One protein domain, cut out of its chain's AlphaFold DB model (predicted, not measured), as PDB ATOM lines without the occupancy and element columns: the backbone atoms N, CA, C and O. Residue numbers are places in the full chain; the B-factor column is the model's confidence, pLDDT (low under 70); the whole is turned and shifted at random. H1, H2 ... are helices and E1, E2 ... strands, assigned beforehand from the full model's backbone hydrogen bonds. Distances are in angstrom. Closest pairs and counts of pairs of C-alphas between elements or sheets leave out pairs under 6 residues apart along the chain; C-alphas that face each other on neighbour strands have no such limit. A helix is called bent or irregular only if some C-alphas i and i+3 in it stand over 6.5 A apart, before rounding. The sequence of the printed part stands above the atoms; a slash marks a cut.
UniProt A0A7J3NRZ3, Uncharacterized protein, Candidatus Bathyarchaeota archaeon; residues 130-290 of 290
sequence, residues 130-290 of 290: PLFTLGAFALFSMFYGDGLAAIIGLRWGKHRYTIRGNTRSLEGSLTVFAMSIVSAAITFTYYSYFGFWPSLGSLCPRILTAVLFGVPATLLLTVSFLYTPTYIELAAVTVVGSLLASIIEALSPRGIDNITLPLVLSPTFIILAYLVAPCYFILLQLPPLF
ATOM      1  N   PRO A 130      38.630 -17.602   4.138       76.00
ATOM      2  CA  PRO A 130      40.029 -17.210   3.967       76.00
ATOM      3  C   PRO A 130      40.242 -15.740   3.565       76.00
ATOM      4  O   PRO A 130      41.378 -15.306   3.447       76.00
ATOM      5  N   LEU A 131      39.195 -14.946   3.315       81.06
ATOM      6  CA  LEU A 131      39.307 -13.488   3.151       81.06
ATOM      7  C   LEU A 131      39.123 -12.734   4.470       81.06
ATOM      8  O   LEU A 131      39.308 -11.515   4.502       81.06
ATOM      9  N   PHE A 132      38.799 -13.435   5.561       90.25
ATOM     10  CA  PHE A 132      38.530 -12.817   6.854       90.25
ATOM     11  C   PHE A 132      39.708 -11.983   7.373       90.25
ATOM     12  O   PHE A 132      39.464 -11.013   8.078       90.25
ATOM     13  N   THR A 133      40.952 -12.245   6.955       90.12
ATOM     14  CA  THR A 133      42.122 -11.386   7.250       90.12
ATOM     15  C   THR A 133      41.882  -9.913   6.923       90.12
ATOM     16  O   THR A 133      42.303  -9.038   7.678       90.12
ATOM     17  N   LEU A 134      41.160  -9.625   5.835       89.75
ATOM     18  CA  LEU A 134      40.826  -8.260   5.420       89.75
ATOM     19  C   LEU A 134      39.826  -7.607   6.389       89.75
ATOM     20  O   LEU A 134      39.985  -6.443   6.755       89.75
ATOM     21  N   GLY A 135      38.830  -8.369   6.850       93.31
ATOM     22  CA  GLY A 135      37.891  -7.931   7.885       93.31
ATOM     23  C   GLY A 135      38.548  -7.806   9.260       93.31
ATOM     24  O   GLY A 135      38.311  -6.836   9.978       93.31
ATOM     25  N   ALA A 136      39.432  -8.741   9.609       94.50
ATOM     26  CA  ALA A 136      40.203  -8.731  10.841       94.50
ATOM     27  C   ALA A 136      41.110  -7.499  10.909       94.50
ATOM     28  O   ALA A 136      41.118  -6.830  11.934       94.50
ATOM     29  N   PHE A 137      41.794  -7.130   9.820       94.31
ATOM     30  CA  PHE A 137      42.567  -5.885   9.754       94.31
ATOM     31  C   PHE A 137      41.710  -4.658  10.105       94.31
ATOM     32  O   PHE A 137      42.116  -3.826  10.920       94.31
ATOM     33  N   ALA A 138      40.503  -4.565   9.538       95.38
ATOM     34  CA  ALA A 138      39.599  -3.454   9.808       95.38
ATOM     35  C   ALA A 138      39.125  -3.423  11.274       95.38
ATOM     36  O   ALA A 138      39.060  -2.355  11.886       95.38
ATOM     37  N   LEU A 139      38.847  -4.593  11.858       96.12
ATOM     38  CA  LEU A 139      38.459  -4.725  13.263       96.12
ATOM     39  C   LEU A 139      39.618  -4.405  14.216       96.12
ATOM     40  O   LEU A 139      39.428  -3.621  15.139       96.12
ATOM     41  N   PHE A 140      40.830  -4.902  13.961       94.81
ATOM     42  CA  PHE A 140      42.015  -4.570  14.759       94.81
ATOM     43  C   PHE A 140      42.364  -3.080  14.678       94.81
ATOM     44  O   PHE A 140      42.669  -2.468  15.700       94.81
ATOM     45  N   SER A 141      42.214  -2.461  13.502       94.81
ATOM     46  CA  SER A 141      42.385  -1.010  13.346       94.81
ATOM     47  C   SER A 141      41.408  -0.225  14.233       94.81
ATOM     48  O   SER A 141      41.772   0.803  14.801       94.81
ATOM     49  N   MET A 142      40.191  -0.736  14.438       94.00
ATOM     50  CA  MET A 142      39.243  -0.183  15.408       94.00
ATOM     51  C   MET A 142      39.616  -0.510  16.862       94.00
ATOM     52  O   MET A 142      39.527   0.357  17.728       94.00
ATOM     53  N   PHE A 143      40.032  -1.737  17.172       92.38
ATOM     54  CA  PHE A 143      40.360  -2.143  18.543       92.38
ATOM     55  C   PHE A 143      41.571  -1.385  19.084       92.38
ATOM     56  O   PHE A 143      41.538  -0.840  20.189       92.38
ATOM     57  N   TYR A 144      42.634  -1.339  18.287       91.44
ATOM     58  CA  TYR A 144      43.933  -0.827  18.695       91.44
ATOM     59  C   TYR A 144      44.093   0.642  18.323       91.44
ATOM     60  O   TYR A 144      44.556   1.431  19.147       91.44
ATOM     61  N   GLY A 145      43.671   1.021  17.111       90.44
ATOM     62  CA  GLY A 145      43.728   2.399  16.626       90.44
ATOM     63  C   GLY A 145      42.831   3.322  17.434       90.44
ATOM     64  O   GLY A 145      43.347   4.147  18.183       90.44
ATOM     65  N   ASP A 146      41.507   3.164  17.348       84.12
ATOM     66  CA  ASP A 146      40.567   4.013  18.104       84.12
ATOM     67  C   ASP A 146      40.729   3.862  19.633       84.12
ATOM     68  O   ASP A 146      40.593   4.826  20.399       84.12
ATOM     69  N   GLY A 147      41.077   2.653  20.089       79.19
ATOM     70  CA  GLY A 147      41.359   2.369  21.494       79.19
ATOM     71  C   GLY A 147      42.457   3.272  22.066       79.19
ATOM     72  O   GLY A 147      42.240   3.963  23.067       79.19
ATOM     73  N   LEU A 148      43.626   3.299  21.417       86.62
ATOM     74  CA  LEU A 148      44.786   4.072  21.873       86.62
ATOM     75  C   LEU A 148      44.740   5.542  21.449       86.62
ATOM     76  O   LEU A 148      45.212   6.395  22.202       86.62
ATOM     77  N   ALA A 149      44.146   5.866  20.298       88.56
ATOM     78  CA  ALA A 149      44.037   7.237  19.803       88.56
ATOM     79  C   ALA A 149      43.284   8.147  20.772       88.56
ATOM     80  O   ALA A 149      43.699   9.284  20.988       88.56
ATOM     81  N   ALA A 150      42.236   7.635  21.423       81.12
ATOM     82  CA  ALA A 150      41.526   8.371  22.463       81.12
ATOM     83  C   ALA A 150      42.435   8.682  23.668       81.12
ATOM     84  O   ALA A 150      42.481   9.819  24.133       81.12
ATOM     85  N   ILE A 151      43.209   7.699  24.142       84.75
ATOM     86  CA  ILE A 151      44.121   7.870  25.286       84.75
ATOM     87  C   ILE A 151      45.220   8.885  24.948       84.75
ATOM     88  O   ILE A 151      45.502   9.787  25.741       84.75
ATOM     89  N   ILE A 152      45.823   8.756  23.763       89.62
ATOM     90  CA  ILE A 152      46.898   9.644  23.317       89.62
ATOM     91  C   ILE A 152      46.367  11.051  23.040       89.62
ATOM     92  O   ILE A 152      46.953  12.022  23.514       89.62
ATOM     93  N   GLY A 153      45.233  11.179  22.354       87.88
ATOM     94  CA  GLY A 153      44.614  12.467  22.049       87.88
ATOM     95  C   GLY A 153      44.175  13.237  23.297       87.88
ATOM     96  O   GLY A 153      44.348  14.454  23.363       87.88
ATOM     97  N   LEU A 154      43.679  12.547  24.330       82.00
ATOM     98  CA  LEU A 154      43.326  13.185  25.603       82.00
ATOM     99  C   LEU A 154      44.553  13.656  26.387       82.00
ATOM    100  O   LEU A 154      44.510  14.721  27.001       82.00
ATOM    101  N   ARG A 155      45.640  12.874  26.387       87.94
ATOM    102  CA  ARG A 155      46.818  13.147  27.225       87.94
ATOM    103  C   ARG A 155      47.848  14.060  26.563       87.94
ATOM    104  O   ARG A 155      48.481  14.857  27.251       87.94
ATOM    105  N   TRP A 156      48.026  13.924  25.254       91.31
ATOM    106  CA  TRP A 156      49.084  14.579  24.484       91.31
ATOM    107  C   TRP A 156      48.575  15.346  23.260       91.31
ATOM    108  O   TRP A 156      49.386  15.952  22.564       91.31
ATOM    109  N   GLY A 157      47.263  15.370  23.002       91.00
ATOM    110  CA  GLY A 157      46.687  16.083  21.863       91.00
ATOM    111  C   GLY A 157      46.831  17.599  21.989       91.00
ATOM    112  O   GLY A 157      46.096  18.239  22.752       91.00
ATOM    113  N   LYS A 158      47.756  18.180  21.217       94.06
ATOM    114  CA  LYS A 158      47.997  19.629  21.149       94.06
ATOM    115  C   LYS A 158      47.380  20.234  19.895       94.06
ATOM    116  O   LYS A 158      46.816  21.325  19.960       94.06
ATOM    117  N   HIS A 159      47.434  19.518  18.776       95.50
ATOM    118  CA  HIS A 159      46.982  20.034  17.488       95.50
ATOM    119  C   HIS A 159      45.571  19.545  17.191       95.50
ATOM    120  O   HIS A 159      45.364  18.446  16.678       95.50
ATOM    121  N   ARG A 160      44.578  20.358  17.554       93.69
ATOM    122  CA  ARG A 160      43.162  20.005  17.408       93.69
ATOM    123  C   ARG A 160      42.601  20.468  16.075       93.69
ATOM    124  O   ARG A 160      42.936  21.542  15.588       93.69
ATOM    125  N   TYR A 161      41.698  19.670  15.527       93.50
ATOM    126  CA  TYR A 161      40.936  19.996  14.331       93.50
ATOM    127  C   TYR A 161      39.484  19.548  14.519       93.50
ATOM    128  O   TYR A 161      39.198  18.648  15.312       93.50
ATOM    129  N   THR A 162      38.558  20.177  13.795       92.12
ATOM    130  CA  THR A 162      37.125  19.883  13.904       92.12
ATOM    131  C   THR A 162      36.556  19.561  12.533       92.12
ATOM    132  O   THR A 162      36.597  20.394  11.631       92.12
ATOM    133  N   ILE A 163      35.989  18.364  12.386       88.56
ATOM    134  CA  ILE A 163      35.292  17.922  11.173       88.56
ATOM    135  C   ILE A 163      33.867  17.545  11.567       88.56
ATOM    136  O   ILE A 163      33.665  16.795  12.517       88.56
ATOM    137  N   ARG A 164      32.862  18.071  10.852       82.69
ATOM    138  CA  ARG A 164      31.433  17.768  11.090       82.69
ATOM    139  C   ARG A 164      30.998  17.929  12.562       82.69
ATOM    140  O   ARG A 164      30.203  17.148  13.070       82.69
ATOM    141  N   GLY A 165      31.545  18.931  13.254       79.12
ATOM    142  CA  GLY A 165      31.245  19.200  14.667       79.12
ATOM    143  C   GLY A 165      31.922  18.256  15.670       79.12
ATOM    144  O   GLY A 165      31.676  18.373  16.867       79.12
ATOM    145  N   ASN A 166      32.790  17.345  15.216       82.31
ATOM    146  CA  ASN A 166      33.593  16.476  16.071       82.31
ATOM    147  C   ASN A 166      35.040  16.987  16.141       82.31
ATOM    148  O   ASN A 166      35.717  17.076  15.115       82.31
ATOM    149  N   THR A 167      35.508  17.336  17.340       87.25
ATOM    150  CA  THR A 167      36.880  17.808  17.567       87.25
ATOM    151  C   THR A 167      37.791  16.641  17.923       87.25
ATOM    152  O   THR A 167      37.601  15.996  18.955       87.25
ATOM    153  N   ARG A 168      38.813  16.414  17.100       88.62
ATOM    154  CA  ARG A 168      39.860  15.404  17.298       88.62
ATOM    155  C   ARG A 168      41.238  16.081  17.342       88.62
ATOM    156  O   ARG A 168      41.351  17.299  17.200       88.62
ATOM    157  N   SER A 169      42.288  15.304  17.595       93.88
ATOM    158  CA  SER A 169      43.683  15.767  17.624       93.88
ATOM    159  C   SER A 169      44.510  15.045  16.567       93.88
ATOM    160  O   SER A 169      44.342  13.833  16.424       93.88
ATOM    161  N   LEU A 170      45.441  15.739  15.906       94.62
ATOM    162  CA  LEU A 170      46.366  15.128  14.944       94.62
ATOM    163  C   LEU A 170      47.173  13.987  15.574       94.62
ATOM    164  O   LEU A 170      47.398  12.973  14.927       94.62
ATOM    165  N   GLU A 171      47.559  14.114  16.845       95.75
ATOM    166  CA  GLU A 171      48.274  13.068  17.583       95.75
ATOM    167  C   GLU A 171      47.430  11.791  17.729       95.75
ATOM    168  O   GLU A 171      47.939  10.675  17.612       95.75
ATOM    169  N   GLY A 172      46.122  11.956  17.931       93.00
ATOM    170  CA  GLY A 172      45.148  10.865  17.948       93.00
ATOM    171  C   GLY A 172      45.050  10.174  16.587       93.00
ATOM    172  O   GLY A 172      45.234   8.966  16.504       93.00
ATOM    173  N   SER A 173      44.864  10.922  15.499       94.19
ATOM    174  CA  SER A 173      44.780  10.331  14.154       94.19
ATOM    175  C   SER A 173      46.090   9.680  13.705       94.19
ATOM    176  O   SER A 173      46.070   8.599  13.119       94.19
ATOM    177  N   LEU A 174      47.240  10.261  14.060       95.19
ATOM    178  CA  LEU A 174      48.543   9.632  13.830       95.19
ATOM    179  C   LEU A 174      48.679   8.320  14.616       95.19
ATOM    180  O   LEU A 174      49.271   7.364  14.118       95.19
ATOM    181  N   THR A 175      48.084   8.246  15.812       95.00
ATOM    182  CA  THR A 175      47.990   6.996  16.577       95.00
ATOM    183  C   THR A 175      47.142   5.964  15.842       95.00
ATOM    184  O   THR A 175      47.566   4.817  15.743       95.00
ATOM    185  N   VAL A 176      45.987   6.349  15.280       95.00
ATOM    186  CA  VAL A 176      45.163   5.438  14.462       95.00
ATOM    187  C   VAL A 176      45.969   4.907  13.284       95.00
ATOM    188  O   VAL A 176      45.993   3.698  13.069       95.00
ATOM    189  N   PHE A 177      46.667   5.781  12.557       96.00
ATOM    190  CA  PHE A 177      47.521   5.387  11.439       96.00
ATOM    191  C   PHE A 177      48.605   4.383  11.869       96.00
ATOM    192  O   PHE A 177      48.682   3.285  11.318       96.00
ATOM    193  N   ALA A 178      49.399   4.718  12.891       95.25
ATOM    194  CA  ALA A 178      50.485   3.866  13.372       95.25
ATOM    195  C   ALA A 178      49.976   2.517  13.907       95.25
ATOM    196  O   ALA A 178      50.521   1.464  13.577       95.25
ATOM    197  N   MET A 179      48.895   2.527  14.688       94.56
ATOM    198  CA  MET A 179      48.305   1.301  15.222       94.56
ATOM    199  C   MET A 179      47.589   0.476  14.157       94.56
ATOM    200  O   MET A 179      47.505  -0.738  14.316       94.56
ATOM    201  N   SER A 180      47.119   1.082  13.065       95.12
ATOM    202  CA  SER A 180      46.603   0.335  11.913       95.12
ATOM    203  C   SER A 180      47.737  -0.393  11.186       95.12
ATOM    204  O   SER A 180      47.567  -1.553  10.831       95.12
ATOM    205  N   ILE A 181      48.938   0.194  11.080       91.88
ATOM    206  CA  ILE A 181      50.116  -0.520  10.550       91.88
ATOM    207  C   ILE A 181      50.451  -1.729  11.434       91.88
ATOM    208  O   ILE A 181      50.640  -2.834  10.925       91.88
ATOM    209  N   VAL A 182      50.474  -1.538  12.758       90.31
ATOM    210  CA  VAL A 182      50.699  -2.633  13.720       90.31
ATOM    211  C   VAL A 182      49.605  -3.694  13.604       90.31
ATOM    212  O   VAL A 182      49.903  -4.886  13.563       90.31
ATOM    213  N   SER A 183      48.347  -3.268  13.491       92.94
ATOM    214  CA  SER A 183      47.194  -4.148  13.293       92.94
ATOM    215  C   SER A 183      47.356  -4.988  12.037       92.94
ATOM    216  O   SER A 183      47.192  -6.198  12.099       92.94
ATOM    217  N   ALA A 184      47.757  -4.372  10.924       89.88
ATOM    218  CA  ALA A 184      48.003  -5.078   9.680       89.88
ATOM    219  C   ALA A 184      49.144  -6.093   9.831       89.88
ATOM    220  O   ALA A 184      48.995  -7.246   9.438       89.88
ATOM    221  N   ALA A 185      50.258  -5.712  10.459       85.12
ATOM    222  CA  ALA A 185      51.361  -6.639  10.706       85.12
ATOM    223  C   ALA A 185      50.905  -7.862  11.520       85.12
ATOM    224  O   ALA A 185      51.209  -8.996  11.143       85.12
ATOM    225  N   ILE A 186      50.126  -7.645  12.585       85.56
ATOM    226  CA  ILE A 186      49.580  -8.717  13.424       85.56
ATOM    227  C   ILE A 186      48.610  -9.584  12.625       85.56
ATOM    228  O   ILE A 186      48.803 -10.796  12.558       85.56
ATOM    229  N   THR A 187      47.594  -8.992  11.990       89.62
ATOM    230  CA  THR A 187      46.545  -9.759  11.313       89.62
ATOM    231  C   THR A 187      47.102 -10.516  10.121       89.62
ATOM    232  O   THR A 187      46.884 -11.716  10.019       89.62
ATOM    233  N   PHE A 188      47.875  -9.872   9.246       84.44
ATOM    234  CA  PHE A 188      48.425 -10.563   8.086       84.44
ATOM    235  C   PHE A 188      49.404 -11.661   8.500       84.44
ATOM    236  O   PHE A 188      49.304 -12.756   7.959       84.44
ATOM    237  N   THR A 189      50.278 -11.447   9.489       80.62
ATOM    238  CA  THR A 189      51.203 -12.506   9.940       80.62
ATOM    239  C   THR A 189      50.452 -13.671  10.586       80.62
ATOM    240  O   THR A 189      50.650 -14.825  10.205       80.62
ATOM    241  N   TYR A 190      49.556 -13.374  11.532       83.50
ATOM    242  CA  TYR A 190      48.807 -14.380  12.280       83.50
ATOM    243  C   TYR A 190      47.886 -15.196  11.370       83.50
ATOM    244  O   TYR A 190      47.940 -16.421  11.359       83.50
ATOM    245  N   TYR A 191      47.073 -14.533  10.550       86.06
ATOM    246  CA  TYR A 191      46.127 -15.227   9.687       86.06
ATOM    247  C   TYR A 191      46.798 -15.909   8.490       86.06
ATOM    248  O   TYR A 191      46.343 -16.979   8.087       86.06
ATOM    249  N   SER A 192      47.914 -15.382   7.967       78.88
ATOM    250  CA  SER A 192      48.709 -16.111   6.959       78.88
ATOM    251  C   SER A 192      49.229 -17.435   7.506       78.88
ATOM    252  O   SER A 192      49.184 -18.434   6.792       78.88
ATOM    253  N   TYR A 193      49.673 -17.468   8.770       79.50
ATOM    254  CA  TYR A 193      50.138 -18.700   9.415       79.50
ATOM    255  C   TYR A 193      49.054 -19.790   9.440       79.50
ATOM    256  O   TYR A 193      49.355 -20.960   9.221       79.50
ATOM    257  N   PHE A 194      47.785 -19.407   9.615       79.94
ATOM    258  CA  PHE A 194      46.644 -20.326   9.567       79.94
ATOM    259  C   PHE A 194      46.055 -20.543   8.159       79.94
ATOM    260  O   PHE A 194      45.052 -21.241   8.021       79.94
ATOM    261  N   GLY A 195      46.643 -19.966   7.104       76.44
ATOM    262  CA  GLY A 195      46.180 -20.133   5.718       76.44
ATOM    263  C   GLY A 195      45.003 -19.238   5.306       76.44
ATOM    264  O   GLY A 195      44.371 -19.483   4.281       76.44
ATOM    265  N   PHE A 196      44.710 -18.186   6.073       79.50
ATOM    266  CA  PHE A 196      43.643 -17.203   5.819       79.50
ATOM    267  C   PHE A 196      44.147 -16.019   4.974       79.50
ATOM    268  O   PHE A 196      43.565 -14.938   4.937       79.50
ATOM    269  N   TRP A 197      45.287 -16.186   4.324       76.69
ATOM    270  CA  TRP A 197      45.880 -15.238   3.395       76.69
ATOM    271  C   TRP A 197      46.746 -16.055   2.424       76.69
ATOM    272  O   TRP A 197      47.272 -17.093   2.847       76.69
ATOM    273  N   PRO A 198      46.882 -15.672   1.137       68.00
ATOM    274  CA  PRO A 198      47.602 -16.484   0.177       68.00
ATOM    275  C   PRO A 198      49.047 -16.683   0.626       68.00
ATOM    276  O   PRO A 198      49.835 -15.747   0.737       68.00
ATOM    277  N   SER A 199      49.375 -17.949   0.849       64.38
ATOM    278  CA  SER A 199      50.721 -18.462   1.034       64.38
ATOM    279  C   SER A 199      50.962 -19.565   0.005       64.38
ATOM    280  O   SER A 199      50.022 -20.194  -0.487       64.38
ATOM    281  N   LEU A 200      52.227 -19.842  -0.310       58.75
ATOM    282  CA  LEU A 200      52.595 -20.954  -1.193       58.75
ATOM    283  C   LEU A 200      51.954 -22.284  -0.757       58.75
ATOM    284  O   LEU A 200      51.456 -23.032  -1.595       58.75
ATOM    285  N   GLY A 201      51.872 -22.529   0.555       62.12
ATOM    286  CA  GLY A 201      51.223 -23.716   1.114       62.12
ATOM    287  C   GLY A 201      49.713 -23.772   0.858       62.12
ATOM    288  O   GLY A 201      49.205 -24.816   0.458       62.12
ATOM    289  N   SER A 202      48.990 -22.656   1.018       63.62
ATOM    290  CA  SER A 202      47.530 -22.617   0.818       63.62
ATOM    291  C   SER A 202      47.110 -22.651  -0.658       63.62
ATOM    292  O   SER A 202      45.967 -22.989  -0.970       63.62
ATOM    293  N   LEU A 203      48.010 -22.281  -1.574       66.69
ATOM    294  CA  LEU A 203      47.745 -22.255  -3.015       66.69
ATOM    295  C   LEU A 203      48.056 -23.592  -3.706       66.69
ATOM    296  O   LEU A 203      47.384 -23.929  -4.680       66.69
ATOM    297  N   CYS A 204      49.007 -24.381  -3.195       68.19
ATOM    298  CA  CYS A 204      49.434 -25.654  -3.795       68.19
ATOM    299  C   CYS A 204      48.284 -26.634  -4.122       68.19
ATOM    300  O   CYS A 204      48.222 -27.084  -5.268       68.19
ATOM    301  N   PRO A 205      47.346 -26.944  -3.200       68.06
ATOM    302  CA  PRO A 205      46.239 -27.859  -3.497       68.06
ATOM    303  C   PRO A 205      45.314 -27.332  -4.597       68.06
ATOM    304  O   PRO A 205      44.868 -28.097  -5.442       68.06
ATOM    305  N   ARG A 206      45.066 -26.016  -4.626       71.94
ATOM    306  CA  ARG A 206      44.193 -25.351  -5.613       71.94
ATOM    307  C   ARG A 206      44.838 -25.292  -6.999       71.94
ATOM    308  O   ARG A 206      44.156 -25.488  -8.004       71.94
ATOM    309  N   ILE A 207      46.154 -25.065  -7.049       69.56
ATOM    310  CA  ILE A 207      46.958 -25.173  -8.273       69.56
ATOM    311  C   ILE A 207      46.863 -26.598  -8.814       69.56
ATOM    312  O   ILE A 207      46.557 -26.778  -9.988       69.56
ATOM    313  N   LEU A 208      47.054 -27.609  -7.962       69.56
ATOM    314  CA  LEU A 208      46.945 -29.009  -8.365       69.56
ATOM    315  C   LEU A 208      45.544 -29.333  -8.914       69.56
ATOM    316  O   LEU A 208      45.452 -29.989  -9.949       69.56
ATOM    317  N   THR A 209      44.468 -28.806  -8.311       71.12
ATOM    318  CA  THR A 209      43.104 -28.938  -8.853       71.12
ATOM    319  C   THR A 209      43.033 -28.413 -10.284       71.12
ATOM    320  O   THR A 209      42.579 -29.115 -11.182       71.12
ATOM    321  N   ALA A 210      43.517 -27.194 -10.520       70.56
ATOM    322  CA  ALA A 210      43.484 -26.580 -11.842       70.56
ATOM    323  C   ALA A 210      44.347 -27.340 -12.872       70.56
ATOM    324  O   ALA A 210      43.962 -27.428 -14.039       70.56
ATOM    325  N   VAL A 211      45.447 -27.969 -12.438       72.69
ATOM    326  CA  VAL A 211      46.249 -28.875 -13.280       72.69
ATOM    327  C   VAL A 211      45.471 -30.110 -13.704       72.69
ATOM    328  O   VAL A 211      45.506 -30.478 -14.878       72.69
ATOM    329  N   LEU A 212      44.731 -30.727 -12.780       76.81
ATOM    330  CA  LEU A 212      43.887 -31.882 -13.098       76.81
ATOM    331  C   LEU A 212      42.780 -31.538 -14.106       76.81
ATOM    332  O   LEU A 212      42.374 -32.403 -14.877       76.81
ATOM    333  N   PHE A 213      42.344 -30.276 -14.159       79.19
ATOM    334  CA  PHE A 213      41.410 -29.761 -15.168       79.19
ATOM    335  C   PHE A 213      42.092 -29.257 -16.456       79.19
ATOM    336  O   PHE A 213      41.460 -28.584 -17.269       79.19
ATOM    337  N   GLY A 214      43.365 -29.601 -16.675       77.69
ATOM    338  CA  GLY A 214      44.070 -29.373 -17.940       77.69
ATOM    339  C   GLY A 214      44.786 -28.027 -18.055       77.69
ATOM    340  O   GLY A 214      45.288 -27.698 -19.130       77.69
ATOM    341  N   VAL A 215      44.878 -27.246 -16.975       75.06
ATOM    342  CA  VAL A 215      45.672 -26.013 -16.975       75.06
ATOM    343  C   VAL A 215      47.146 -26.357 -16.697       75.06
ATOM    344  O   VAL A 215      47.438 -27.029 -15.713       75.06
ATOM    345  N   PRO A 216      48.122 -25.913 -17.508       77.12
ATOM    346  CA  PRO A 216      49.521 -26.280 -17.293       77.12
ATOM    347  C   PRO A 216      50.035 -25.875 -15.901       77.12
ATOM    348  O   PRO A 216      49.946 -24.709 -15.511       77.12
ATOM    349  N   ALA A 217      50.631 -26.821 -15.165       61.75
ATOM    350  CA  ALA A 217      51.157 -26.592 -13.813       61.75
ATOM    351  C   ALA A 217      52.184 -25.460 -13.767       61.75
ATOM    352  O   ALA A 217      52.178 -24.653 -12.846       61.75
ATOM    353  N   THR A 218      53.025 -25.366 -14.796       64.88
ATOM    354  CA  THR A 218      54.028 -24.312 -14.951       64.88
ATOM    355  C   THR A 218      53.398 -22.941 -15.157       64.88
ATOM    356  O   THR A 218      53.899 -21.979 -14.583       64.88
ATOM    357  N   LEU A 219      52.288 -22.848 -15.898       65.94
ATOM    358  CA  LEU A 219      51.511 -21.618 -16.081       65.94
ATOM    359  C   LEU A 219      50.833 -21.197 -14.771       65.94
ATOM    360  O   LEU A 219      50.894 -20.036 -14.395       65.94
ATOM    361  N   LEU A 220      50.248 -22.139 -14.028       60.88
ATOM    362  CA  LEU A 220      49.618 -21.847 -12.736       60.88
ATOM    363  C   LEU A 220      50.626 -21.476 -11.653       60.88
ATOM    364  O   LEU A 220      50.338 -20.593 -10.854       60.88
ATOM    365  N   LEU A 221      51.791 -22.124 -11.618       60.97
ATOM    366  CA  LEU A 221      52.879 -21.783 -10.704       60.97
ATOM    367  C   LEU A 221      53.489 -20.429 -11.054       60.97
ATOM    368  O   LEU A 221      53.697 -19.633 -10.147       60.97
ATOM    369  N   THR A 222      53.726 -20.132 -12.336       62.81
ATOM    370  CA  THR A 222      54.208 -18.800 -12.735       62.81
ATOM    371  C   THR A 222      53.181 -17.724 -12.427       62.81
ATOM    372  O   THR A 222      53.557 -16.756 -11.789       62.81
ATOM    373  N   VAL A 223      51.897 -17.908 -12.754       59.56
ATOM    374  CA  VAL A 223      50.811 -16.991 -12.356       59.56
ATOM    375  C   VAL A 223      50.751 -16.863 -10.829       59.56
ATOM    376  O   VAL A 223      50.751 -15.762 -10.296       59.56
ATOM    377  N   SER A 224      50.790 -17.963 -10.083       58.03
ATOM    378  CA  SER A 224      50.725 -17.898  -8.620       58.03
ATOM    379  C   SER A 224      51.930 -17.179  -8.019       58.03
ATOM    380  O   SER A 224      51.731 -16.399  -7.107       58.03
ATOM    381  N   PHE A 225      53.147 -17.356  -8.537       60.78
ATOM    382  CA  PHE A 225      54.326 -16.605  -8.087       60.78
ATOM    383  C   PHE A 225      54.329 -15.139  -8.546       60.78
ATOM    384  O   PHE A 225      54.811 -14.283  -7.810       60.78
ATOM    385  N   LEU A 226      53.799 -14.841  -9.739       56.03
ATOM    386  CA  LEU A 226      53.686 -13.472 -10.258       56.03
ATOM    387  C   LEU A 226      52.611 -12.660  -9.521       56.03
ATOM    388  O   LEU A 226      52.700 -11.439  -9.497       56.03
ATOM    389  N   TYR A 227      51.594 -13.335  -8.968       50.34
ATOM    390  CA  TYR A 227      50.394 -12.713  -8.395       50.34
ATOM    391  C   TYR A 227      50.118 -13.091  -6.928       50.34
ATOM    392  O   TYR A 227      49.117 -12.641  -6.363       50.34
ATOM    393  N   THR A 228      50.967 -13.892  -6.272       56.81
ATOM    394  CA  THR A 228      51.072 -13.859  -4.806       56.81
ATOM    395  C   THR A 228      51.610 -12.486  -4.451       56.81
ATOM    396  O   THR A 228      52.709 -12.171  -4.914       56.81
ATOM    397  N   PRO A 229      50.879 -11.678  -3.663       56.62
ATOM    398  CA  PRO A 229      51.309 -10.324  -3.392       56.62
ATOM    399  C   PRO A 229      52.711 -10.365  -2.806       56.62
ATOM    400  O   PRO A 229      52.967 -11.036  -1.802       56.62
ATOM    401  N   THR A 230      53.632  -9.679  -3.473       62.34
ATOM    402  CA  THR A 230      54.984  -9.530  -2.944       62.34
ATOM    403  C   THR A 230      54.897  -8.851  -1.575       62.34
ATOM    404  O   THR A 230      53.954  -8.107  -1.290       62.34
ATOM    405  N   TYR A 231      55.895  -9.049  -0.711       65.31
ATOM    406  CA  TYR A 231      55.963  -8.321   0.565       65.31
ATOM    407  C   TYR A 231      55.837  -6.795   0.377       65.31
ATOM    408  O   TYR A 231      55.347  -6.103   1.265       65.31
ATOM    409  N   ILE A 232      56.225  -6.285  -0.799       63.72
ATOM    410  CA  ILE A 232      56.113  -4.879  -1.198       63.72
ATOM    411  C   ILE A 232      54.656  -4.483  -1.473       63.72
ATOM    412  O   ILE A 232      54.208  -3.460  -0.965       63.72
ATOM    413  N   GLU A 233      53.896  -5.277  -2.228       68.62
ATOM    414  CA  GLU A 233      52.471  -5.015  -2.488       68.62
ATOM    415  C   GLU A 233      51.640  -5.086  -1.210       68.62
ATOM    416  O   GLU A 233      50.805  -4.218  -0.963       68.62
ATOM    417  N   LEU A 234      51.923  -6.072  -0.357       70.88
ATOM    418  CA  LEU A 234      51.329  -6.167   0.971       70.88
ATOM    419  C   LEU A 234      51.644  -4.931   1.811       70.88
ATOM    420  O   LEU A 234      50.725  -4.342   2.371       70.88
ATOM    421  N   ALA A 235      52.904  -4.490   1.852       75.81
ATOM    422  CA  ALA A 235      53.290  -3.273   2.559       75.81
ATOM    423  C   ALA A 235      52.612  -2.013   1.986       75.81
ATOM    424  O   ALA A 235      52.170  -1.151   2.742       75.81
ATOM    425  N   ALA A 236      52.479  -1.902   0.664       77.94
ATOM    426  CA  ALA A 236      51.790  -0.781   0.031       77.94
ATOM    427  C   ALA A 236      50.297  -0.775   0.385       77.94
ATOM    428  O   ALA A 236      49.758   0.250   0.804       77.94
ATOM    429  N   VAL A 237      49.640  -1.934   0.285       80.38
ATOM    430  CA  VAL A 237      48.231  -2.103   0.648       80.38
ATOM    431  C   VAL A 237      48.026  -1.802   2.131       80.38
ATOM    432  O   VAL A 237      47.106  -1.061   2.455       80.38
ATOM    433  N   THR A 238      48.892  -2.266   3.037       85.12
ATOM    434  CA  THR A 238      48.751  -1.999   4.480       85.12
ATOM    435  C   THR A 238      48.955  -0.523   4.828       85.12
ATOM    436  O   THR A 238      48.206   0.007   5.652       85.12
ATOM    437  N   VAL A 239      49.895   0.175   4.179       90.56
ATOM    438  CA  VAL A 239      50.086   1.625   4.354       90.56
ATOM    439  C   VAL A 239      48.865   2.391   3.851       90.56
ATOM    440  O   VAL A 239      48.326   3.222   4.583       90.56
ATOM    441  N   VAL A 240      48.379   2.082   2.645       91.06
ATOM    442  CA  VAL A 240      47.173   2.714   2.086       91.06
ATOM    443  C   VAL A 240      45.951   2.409   2.956       91.06
ATOM    444  O   VAL A 240      45.204   3.321   3.297       91.06
ATOM    445  N   GLY A 241      45.777   1.162   3.393       92.12
ATOM    446  CA  GLY A 241      44.714   0.753   4.311       92.12
ATOM    447  C   GLY A 241      44.780   1.483   5.651       92.12
ATOM    448  O   GLY A 241      43.754   1.915   6.165       92.12
ATOM    449  N   SER A 242      45.980   1.699   6.189       94.69
ATOM    450  CA  SER A 242      46.185   2.443   7.439       94.69
ATOM    451  C   SER A 242      45.895   3.937   7.278       94.69
ATOM    452  O   SER A 242      45.316   4.553   8.175       94.69
ATOM    453  N   LEU A 243      46.247   4.530   6.129       95.00
ATOM    454  CA  LEU A 243      45.856   5.903   5.790       95.00
ATOM    455  C   LEU A 243      44.333   6.020   5.692       95.00
ATOM    456  O   LEU A 243      43.750   6.926   6.285       95.00
ATOM    457  N   LEU A 244      43.683   5.078   5.003       94.88
ATOM    458  CA  LEU A 244      42.226   5.019   4.913       94.88
ATOM    459  C   LEU A 244      41.589   4.880   6.297       94.88
ATOM    460  O   LEU A 244      40.644   5.607   6.586       94.88
ATOM    461  N   ALA A 245      42.125   4.028   7.174       95.31
ATOM    462  CA  ALA A 245      41.652   3.882   8.548       95.31
ATOM    463  C   ALA A 245      41.677   5.221   9.302       95.31
ATOM    464  O   ALA A 245      40.673   5.625   9.887       95.31
ATOM    465  N   SER A 246      42.798   5.947   9.224       94.88
ATOM    466  CA  SER A 246      42.932   7.266   9.850       94.88
ATOM    467  C   SER A 246      41.983   8.306   9.249       94.88
ATOM    468  O   SER A 246      41.422   9.109   9.992       94.88
ATOM    469  N   ILE A 247      41.773   8.303   7.928       93.94
ATOM    470  CA  ILE A 247      40.836   9.223   7.267       93.94
ATOM    471  C   ILE A 247      39.395   8.903   7.676       93.94
ATOM    472  O   ILE A 247      38.633   9.809   8.011       93.94
ATOM    473  N   ILE A 248      39.013   7.623   7.678       94.56
ATOM    474  CA  ILE A 248      37.671   7.181   8.071       94.56
ATOM    475  C   ILE A 248      37.403   7.545   9.533       94.56
ATOM    476  O   ILE A 248      36.322   8.045   9.837       94.56
ATOM    477  N   GLU A 249      38.377   7.354  10.427       93.00
ATOM    478  CA  GLU A 249      38.277   7.792  11.822       93.00
ATOM    479  C   GLU A 249      38.083   9.310  11.924       93.00
ATOM    480  O   GLU A 249      37.145   9.766  12.583       93.00
ATOM    481  N   ALA A 250      38.889  10.090  11.200       90.94
ATOM    482  CA  ALA A 250      38.819  11.545  11.232       90.94
ATOM    483  C   ALA A 250      37.468  12.083  10.731       90.94
ATOM    484  O   ALA A 250      36.949  13.061  11.274       90.94
ATOM    485  N   LEU A 251      36.888  11.437   9.714       91.94
ATOM    486  CA  LEU A 251      35.586  11.783   9.139       91.94
ATOM    487  C   LEU A 251      34.401  11.203   9.926       91.94
ATOM    488  O   LEU A 251      33.256  11.619   9.699       91.94
ATOM    489  N   SER A 252      34.653  10.248  10.824       89.69
ATOM    490  CA  SER A 252      33.605   9.560  11.563       89.69
ATOM    491  C   SER A 252      32.905  10.499  12.554       89.69
ATOM    492  O   SER A 252      33.575  11.152  13.376       89.69
ATOM    493  N   PRO A 253      31.557  10.561  12.520       85.44
ATOM    494  CA  PRO A 253      30.788  11.290  13.512       85.44
ATOM    495  C   PRO A 253      31.051  10.771  14.926       85.44
ATOM    496  O   PRO A 253      31.361   9.600  15.157       85.44
ATOM    497  N   ARG A 254      30.917  11.669  15.897       79.00
ATOM    498  CA  ARG A 254      31.239  11.373  17.290       79.00
ATOM    499  C   ARG A 254      30.386  10.215  17.820       79.00
ATOM    500  O   ARG A 254      29.162  10.264  17.744       79.00
ATOM    501  N   GLY A 255      31.043   9.205  18.387       77.12
ATOM    502  CA  GLY A 255      30.388   8.082  19.063       77.12
ATOM    503  C   GLY A 255      29.886   6.959  18.152       77.12
ATOM    504  O   GLY A 255      29.312   6.008  18.676       77.12
ATOM    505  N   ILE A 256      30.098   7.036  16.831       85.12
ATOM    506  CA  ILE A 256      29.769   5.953  15.881       85.12
ATOM    507  C   ILE A 256      30.989   5.433  15.107       85.12
ATOM    508  O   ILE A 256      30.840   4.637  14.182       85.12
ATOM    509  N   ASP A 257      32.190   5.851  15.491       85.75
ATOM    510  CA  ASP A 257      33.483   5.357  14.995       85.75
ATOM    511  C   ASP A 257      33.599   3.840  15.074       85.75
ATOM    512  O   ASP A 257      34.015   3.209  14.099       85.75
ATOM    513  N   ASN A 258      33.098   3.255  16.161       89.75
ATOM    514  CA  ASN A 258      33.007   1.805  16.327       89.75
ATOM    515  C   ASN A 258      32.135   1.094  15.273       89.75
ATOM    516  O   ASN A 258      32.184  -0.126  15.164       89.75
ATOM    517  N   ILE A 259      31.325   1.826  14.502       92.25
ATOM    518  CA  ILE A 259      30.579   1.315  13.341       92.25
ATOM    519  C   ILE A 259      31.273   1.712  12.054       92.25
ATOM    520  O   ILE A 259      31.614   0.860  11.236       92.25
ATOM    521  N   THR A 260      31.480   3.010  11.858       93.31
ATOM    522  CA  THR A 260      31.936   3.524  10.568       93.31
ATOM    523  C   THR A 260      33.314   2.999  10.204       93.31
ATOM    524  O   THR A 260      33.541   2.696   9.040       93.31
ATOM    525  N   LEU A 261      34.229   2.882  11.173       93.12
ATOM    526  CA  LEU A 261      35.600   2.482  10.895       93.12
ATOM    527  C   LEU A 261      35.669   1.066  10.311       93.12
ATOM    528  O   LEU A 261      36.059   0.948   9.152       93.12
ATOM    529  N   PRO A 262      35.234   0.001  11.009       94.94
ATOM    530  CA  PRO A 262      35.325  -1.344  10.452       94.94
ATOM    531  C   PRO A 262      34.402  -1.556   9.245       94.94
ATOM    532  O   PRO A 262      34.811  -2.207   8.282       94.94
ATOM    533  N   LEU A 263      33.186  -0.988   9.246       95.25
ATOM    534  CA  LEU A 263      32.214  -1.222   8.168       95.25
ATOM    535  C   LEU A 263      32.530  -0.469   6.872       95.25
ATOM    536  O   LEU A 263      32.065  -0.891   5.818       95.25
ATOM    537  N   VAL A 264      33.309   0.616   6.914       95.31
ATOM    538  CA  VAL A 264      33.793   1.302   5.702       95.31
ATOM    539  C   VAL A 264      35.172   0.781   5.304       95.31
ATOM    540  O   VAL A 264      35.421   0.546   4.120       95.31
ATOM    541  N   LEU A 265      36.066   0.552   6.271       94.75
ATOM    542  CA  LEU A 265      37.426   0.100   5.987       94.75
ATOM    543  C   LEU A 265      37.441  -1.318   5.412       94.75
ATOM    544  O   LEU A 265      38.138  -1.555   4.436       94.75
ATOM    545  N   SER A 266      36.637  -2.246   5.939       93.12
ATOM    546  CA  SER A 266      36.605  -3.623   5.431       93.12
ATOM    547  C   SER A 266      36.262  -3.702   3.931       93.12
ATOM    548  O   SER A 266      37.061  -4.269   3.188       93.12
ATOM    549  N   PRO A 267      35.138  -3.151   3.422       91.31
ATOM    550  CA  PRO A 267      34.825  -3.233   1.994       91.31
ATOM    551  C   PRO A 267      35.792  -2.432   1.117       91.31
ATOM    552  O   PRO A 267      36.172  -2.910   0.051       91.31
ATOM    553  N   THR A 268      36.235  -1.247   1.553       91.00
ATOM    554  CA  THR A 268      37.210  -0.455   0.777       91.00
ATOM    555  C   THR A 268      38.549  -1.174   0.655       91.00
ATOM    556  O   THR A 268      39.151  -1.186  -0.417       91.00
ATOM    557  N   PHE A 269      38.980  -1.848   1.719       88.44
ATOM    558  CA  PHE A 269      40.206  -2.629   1.732       88.44
ATOM    559  C   PHE A 269      40.096  -3.922   0.917       88.44
ATOM    560  O   PHE A 269      41.053  -4.289   0.240       88.44
ATOM    561  N   ILE A 270      38.927  -4.572   0.895       87.00
ATOM    562  CA  ILE A 270      38.655  -5.697  -0.017       87.00
ATOM    563  C   ILE A 270      38.770  -5.252  -1.476       87.00
ATOM    564  O   ILE A 270      39.425  -5.930  -2.263       87.00
ATOM    565  N   ILE A 271      38.176  -4.108  -1.836       87.38
ATOM    566  CA  ILE A 271      38.272  -3.558  -3.195       87.38
ATOM    567  C   ILE A 271      39.732  -3.251  -3.541       87.38
ATOM    568  O   ILE A 271      40.198  -3.639  -4.607       87.38
ATOM    569  N   LEU A 272      40.474  -2.612  -2.632       85.38
ATOM    570  CA  LEU A 272      41.895  -2.328  -2.826       85.38
ATOM    571  C   LEU A 272      42.706  -3.615  -3.043       85.38
ATOM    572  O   LEU A 272      43.468  -3.704  -4.001       85.38
ATOM    573  N   ALA A 273      42.508  -4.625  -2.192       81.81
ATOM    574  CA  ALA A 273      43.180  -5.915  -2.314       81.81
ATOM    575  C   ALA A 273      42.822  -6.630  -3.627       81.81
ATOM    576  O   ALA A 273      43.693  -7.233  -4.246       81.81
ATOM    577  N   TYR A 274      41.570  -6.531  -4.083       82.06
ATOM    578  CA  TYR A 274      41.131  -7.081  -5.367       82.06
ATOM    579  C   TYR A 274      41.795  -6.390  -6.561       82.06
ATOM    580  O   TYR A 274      42.201  -7.061  -7.504       82.06
ATOM    581  N   LEU A 275      41.935  -5.061  -6.522       82.00
ATOM    582  CA  LEU A 275      42.590  -4.300  -7.590       82.00
ATOM    583  C   LEU A 275      44.091  -4.603  -7.689       82.00
ATOM    584  O   LEU A 275      44.636  -4.590  -8.789       82.00
ATOM    585  N   VAL A 276      44.744  -4.877  -6.556       77.19
ATOM    586  CA  VAL A 276      46.180  -5.190  -6.507       77.19
ATOM    587  C   VAL A 276      46.451  -6.665  -6.822       77.19
ATOM    588  O   VAL A 276      47.385  -6.964  -7.557       77.19
ATOM    589  N   ALA A 277      45.621  -7.587  -6.324       72.50
ATOM    590  CA  ALA A 277      45.833  -9.032  -6.441       72.50
ATOM    591  C   ALA A 277      44.566  -9.794  -6.903       72.50
ATOM    592  O   ALA A 277      44.056 -10.655  -6.176       72.50
ATOM    593  N   PRO A 278      44.045  -9.545  -8.122       73.00
ATOM    594  CA  PRO A 278      42.781 -10.131  -8.591       73.00
ATOM    595  C   PRO A 278      42.836 -11.660  -8.730       73.00
ATOM    596  O   PRO A 278      41.849 -12.352  -8.469       73.00
ATOM    597  N   CYS A 279      43.997 -12.219  -9.084       65.62
ATOM    598  CA  CYS A 279      44.179 -13.662  -9.257       65.62
ATOM    599  C   CYS A 279      43.938 -14.456  -7.965       65.62
ATOM    600  O   CYS A 279      43.463 -15.588  -8.032       65.62
ATOM    601  N   TYR A 280      44.196 -13.868  -6.790       70.69
ATOM    602  CA  TYR A 280      43.909 -14.522  -5.513       70.69
ATOM    603  C   TYR A 280      42.413 -14.810  -5.345       70.69
ATOM    604  O   TYR A 280      42.026 -15.911  -4.951       70.69
ATOM    605  N   PHE A 281      41.562 -13.852  -5.712       73.38
ATOM    606  CA  PHE A 281      40.111 -13.998  -5.616       73.38
ATOM    607  C   PHE A 281      39.576 -15.048  -6.595       73.38
ATOM    608  O   PHE A 281      38.635 -15.763  -6.261       73.38
ATOM    609  N   ILE A 282      40.214 -15.197  -7.759       68.31
ATOM    610  CA  ILE A 282      39.900 -16.255  -8.730       68.31
ATOM    611  C   ILE A 282      40.302 -17.630  -8.173       68.31
ATOM    612  O   ILE A 282      39.503 -18.563  -8.186       68.31
ATOM    613  N   LEU A 283      41.513 -17.763  -7.620       64.75
ATOM    614  CA  LEU A 283      41.993 -19.022  -7.032       64.75
ATOM    615  C   LEU A 283      41.168 -19.451  -5.809       64.75
ATOM    616  O   LEU A 283      40.988 -20.650  -5.578       64.75
ATOM    617  N   LEU A 284      40.629 -18.497  -5.043       66.50
ATOM    618  CA  LEU A 284      39.736 -18.773  -3.917       66.50
ATOM    619  C   LEU A 284      38.423 -19.455  -4.325       66.50
ATOM    620  O   LEU A 284      37.875 -20.222  -3.531       66.50
ATOM    621  N   GLN A 285      37.947 -19.228  -5.550       68.69
ATOM    622  CA  GLN A 285      36.730 -19.856  -6.072       68.69
ATOM    623  C   GLN A 285      36.938 -21.328  -6.466       68.69
ATOM    624  O   GLN A 285      35.963 -22.060  -6.617       68.69
ATOM    625  N   LEU A 286      38.190 -21.783  -6.614       61.66
ATOM    626  CA  LEU A 286      38.501 -23.177  -6.939       61.66
ATOM    627  C   LEU A 286      38.402 -24.078  -5.697       61.66
ATOM    628  O   LEU A 286      38.888 -23.696  -4.631       61.66
ATOM    629  N   PRO A 287      37.846 -25.295  -5.797       59.34
ATOM    630  CA  PRO A 287      37.826 -26.222  -4.672       59.34
ATOM    631  C   PRO A 287      39.252 -26.706  -4.322       59.34
ATOM    632  O   PRO A 287      40.041 -26.997  -5.230       59.34
ATOM    633  N   PRO A 288      39.614 -26.805  -3.026       59.81
ATOM    634  CA  PRO A 288      40.859 -27.450  -2.613       59.81
ATOM    635  C   PRO A 288      40.798 -28.960  -2.904       59.81
ATOM    636  O   PRO A 288      39.751 -29.584  -2.730       59.81
ATOM    637  N   LEU A 289      41.911 -29.555  -3.343       50.78
ATOM    638  CA  LEU A 289      42.062 -31.012  -3.353       50.78
ATOM    639  C   LEU A 289      42.315 -31.489  -1.923       50.78
ATOM    640  O   LEU A 289      43.401 -31.235  -1.415       50.78
ATOM    641  N   PHE A 290      41.292 -32.136  -1.357       50.16
ATOM    642  CA  PHE A 290      41.218 -32.854  -0.073       50.16
ATOM    643  C   PHE A 290      41.920 -32.208   1.130       50.16
ATOM    644  O   PHE A 290      43.163 -32.279   1.235       50.16
TER     645      PHE A 290
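This is residues 130 to 290 of the 290 residues of an uncharacterized protein of Candidatus Bathyarchaeota archaeon (UniProt A0A7J3NRZ3). The model is a rod built round two pairs of long helices, H1 beside H2 and H5 beside H6, with the second pair packed at a steep slant on the first. A small strand hairpin, E1 and E2, sits at one end of the rod, and at the other end a looser head holds the helical hairpin H3 and H4 with the short helix H7. The printed part has 161 residues, with seven named helices and two named strands in the order H1 E1 E2 H2 H3 H4 H5 H6 H7; the sheet E1 - E2 is antiparallel and the class is mostly helix. It is only just loose, close to compact, with a radius of gyration of the C-alphas of 18.6 A, and it spans 61 by 23 by 22 A.

H1, residues 130 to 156, and H5, residues 231 to 251, are the hubs, touching three helices each. H1 touches H2, residues 170 to 193, at a shallow tilt of 30 degrees, opposite ways, with Gly 145 and Val 176 the closest C-alphas at 4.0 A. Residues 134 to 146 of H1 touch H6, residues 257 to 276, at a steep tilt of 47 degrees, with the C-alphas of Ala 138 and Pro 262 closest at 4.8 A. H5 touches H2 at a steep tilt of 41 degrees, closest at the C-alphas of Ser 180 and Ser 242, 5.0 A. H5 and H6 form a helical hairpin at a shallow tilt of 31 degrees, closest at the C-alphas of Ile 248 and Leu 261, 5.9 A. H2 and H6 are apart. E1, residues 160 to 163, and E2, residues 166 to 169, form a hairpin, with N 161 and O 168 2.9 A apart and N 163 and O 166 3.0 A apart, within hydrogen-bond range. H3, residues 200 to 212, and H4, residues 217 to 227, form a helical hairpin, closest at the C-alphas of Val 211 and Ala 217, 5.4 A. H4 and H7, residues 278 to 284, only just touch, with 3 pairs of C-alphas within 8 A, closest at Tyr 227 and Cys 279, 6.3 A. Each O i to N i+4 pair is within hydrogen-bond range in H2, H4, H5 and H7; the counts are 19 of 23 in H1, 7 of 9 in H3 and 14 of 16 in H6.

H1 begins at C-alpha 130 (40.029, -17.210, 3.967), is 38.9 A long and has a kink of 26 degrees near residue 147. H1 is irregular, C-alphas 130 and 133 being 7.0 A apart, and H3 only just, C-alphas 202 and 205 being 6.9 A apart. H2 measures 34.5 A, H5 29.9 A and H6 27.1 A; H7 ends at C-alpha 284 (39.736, -18.773, -3.917).

The C-alphas of Lys 158 and Gly 214 are the two farthest apart, at 62.8 A. The printed part has no cut; the link from H2 to H3 is short, the other links are tight, and no link is long. The mean pLDDT of the printed part is 81.4; it is under 70 at residues 198 to 205, 207 to 208, 217 to 233, 279 and 282 to 290, the last being the chain's last residue.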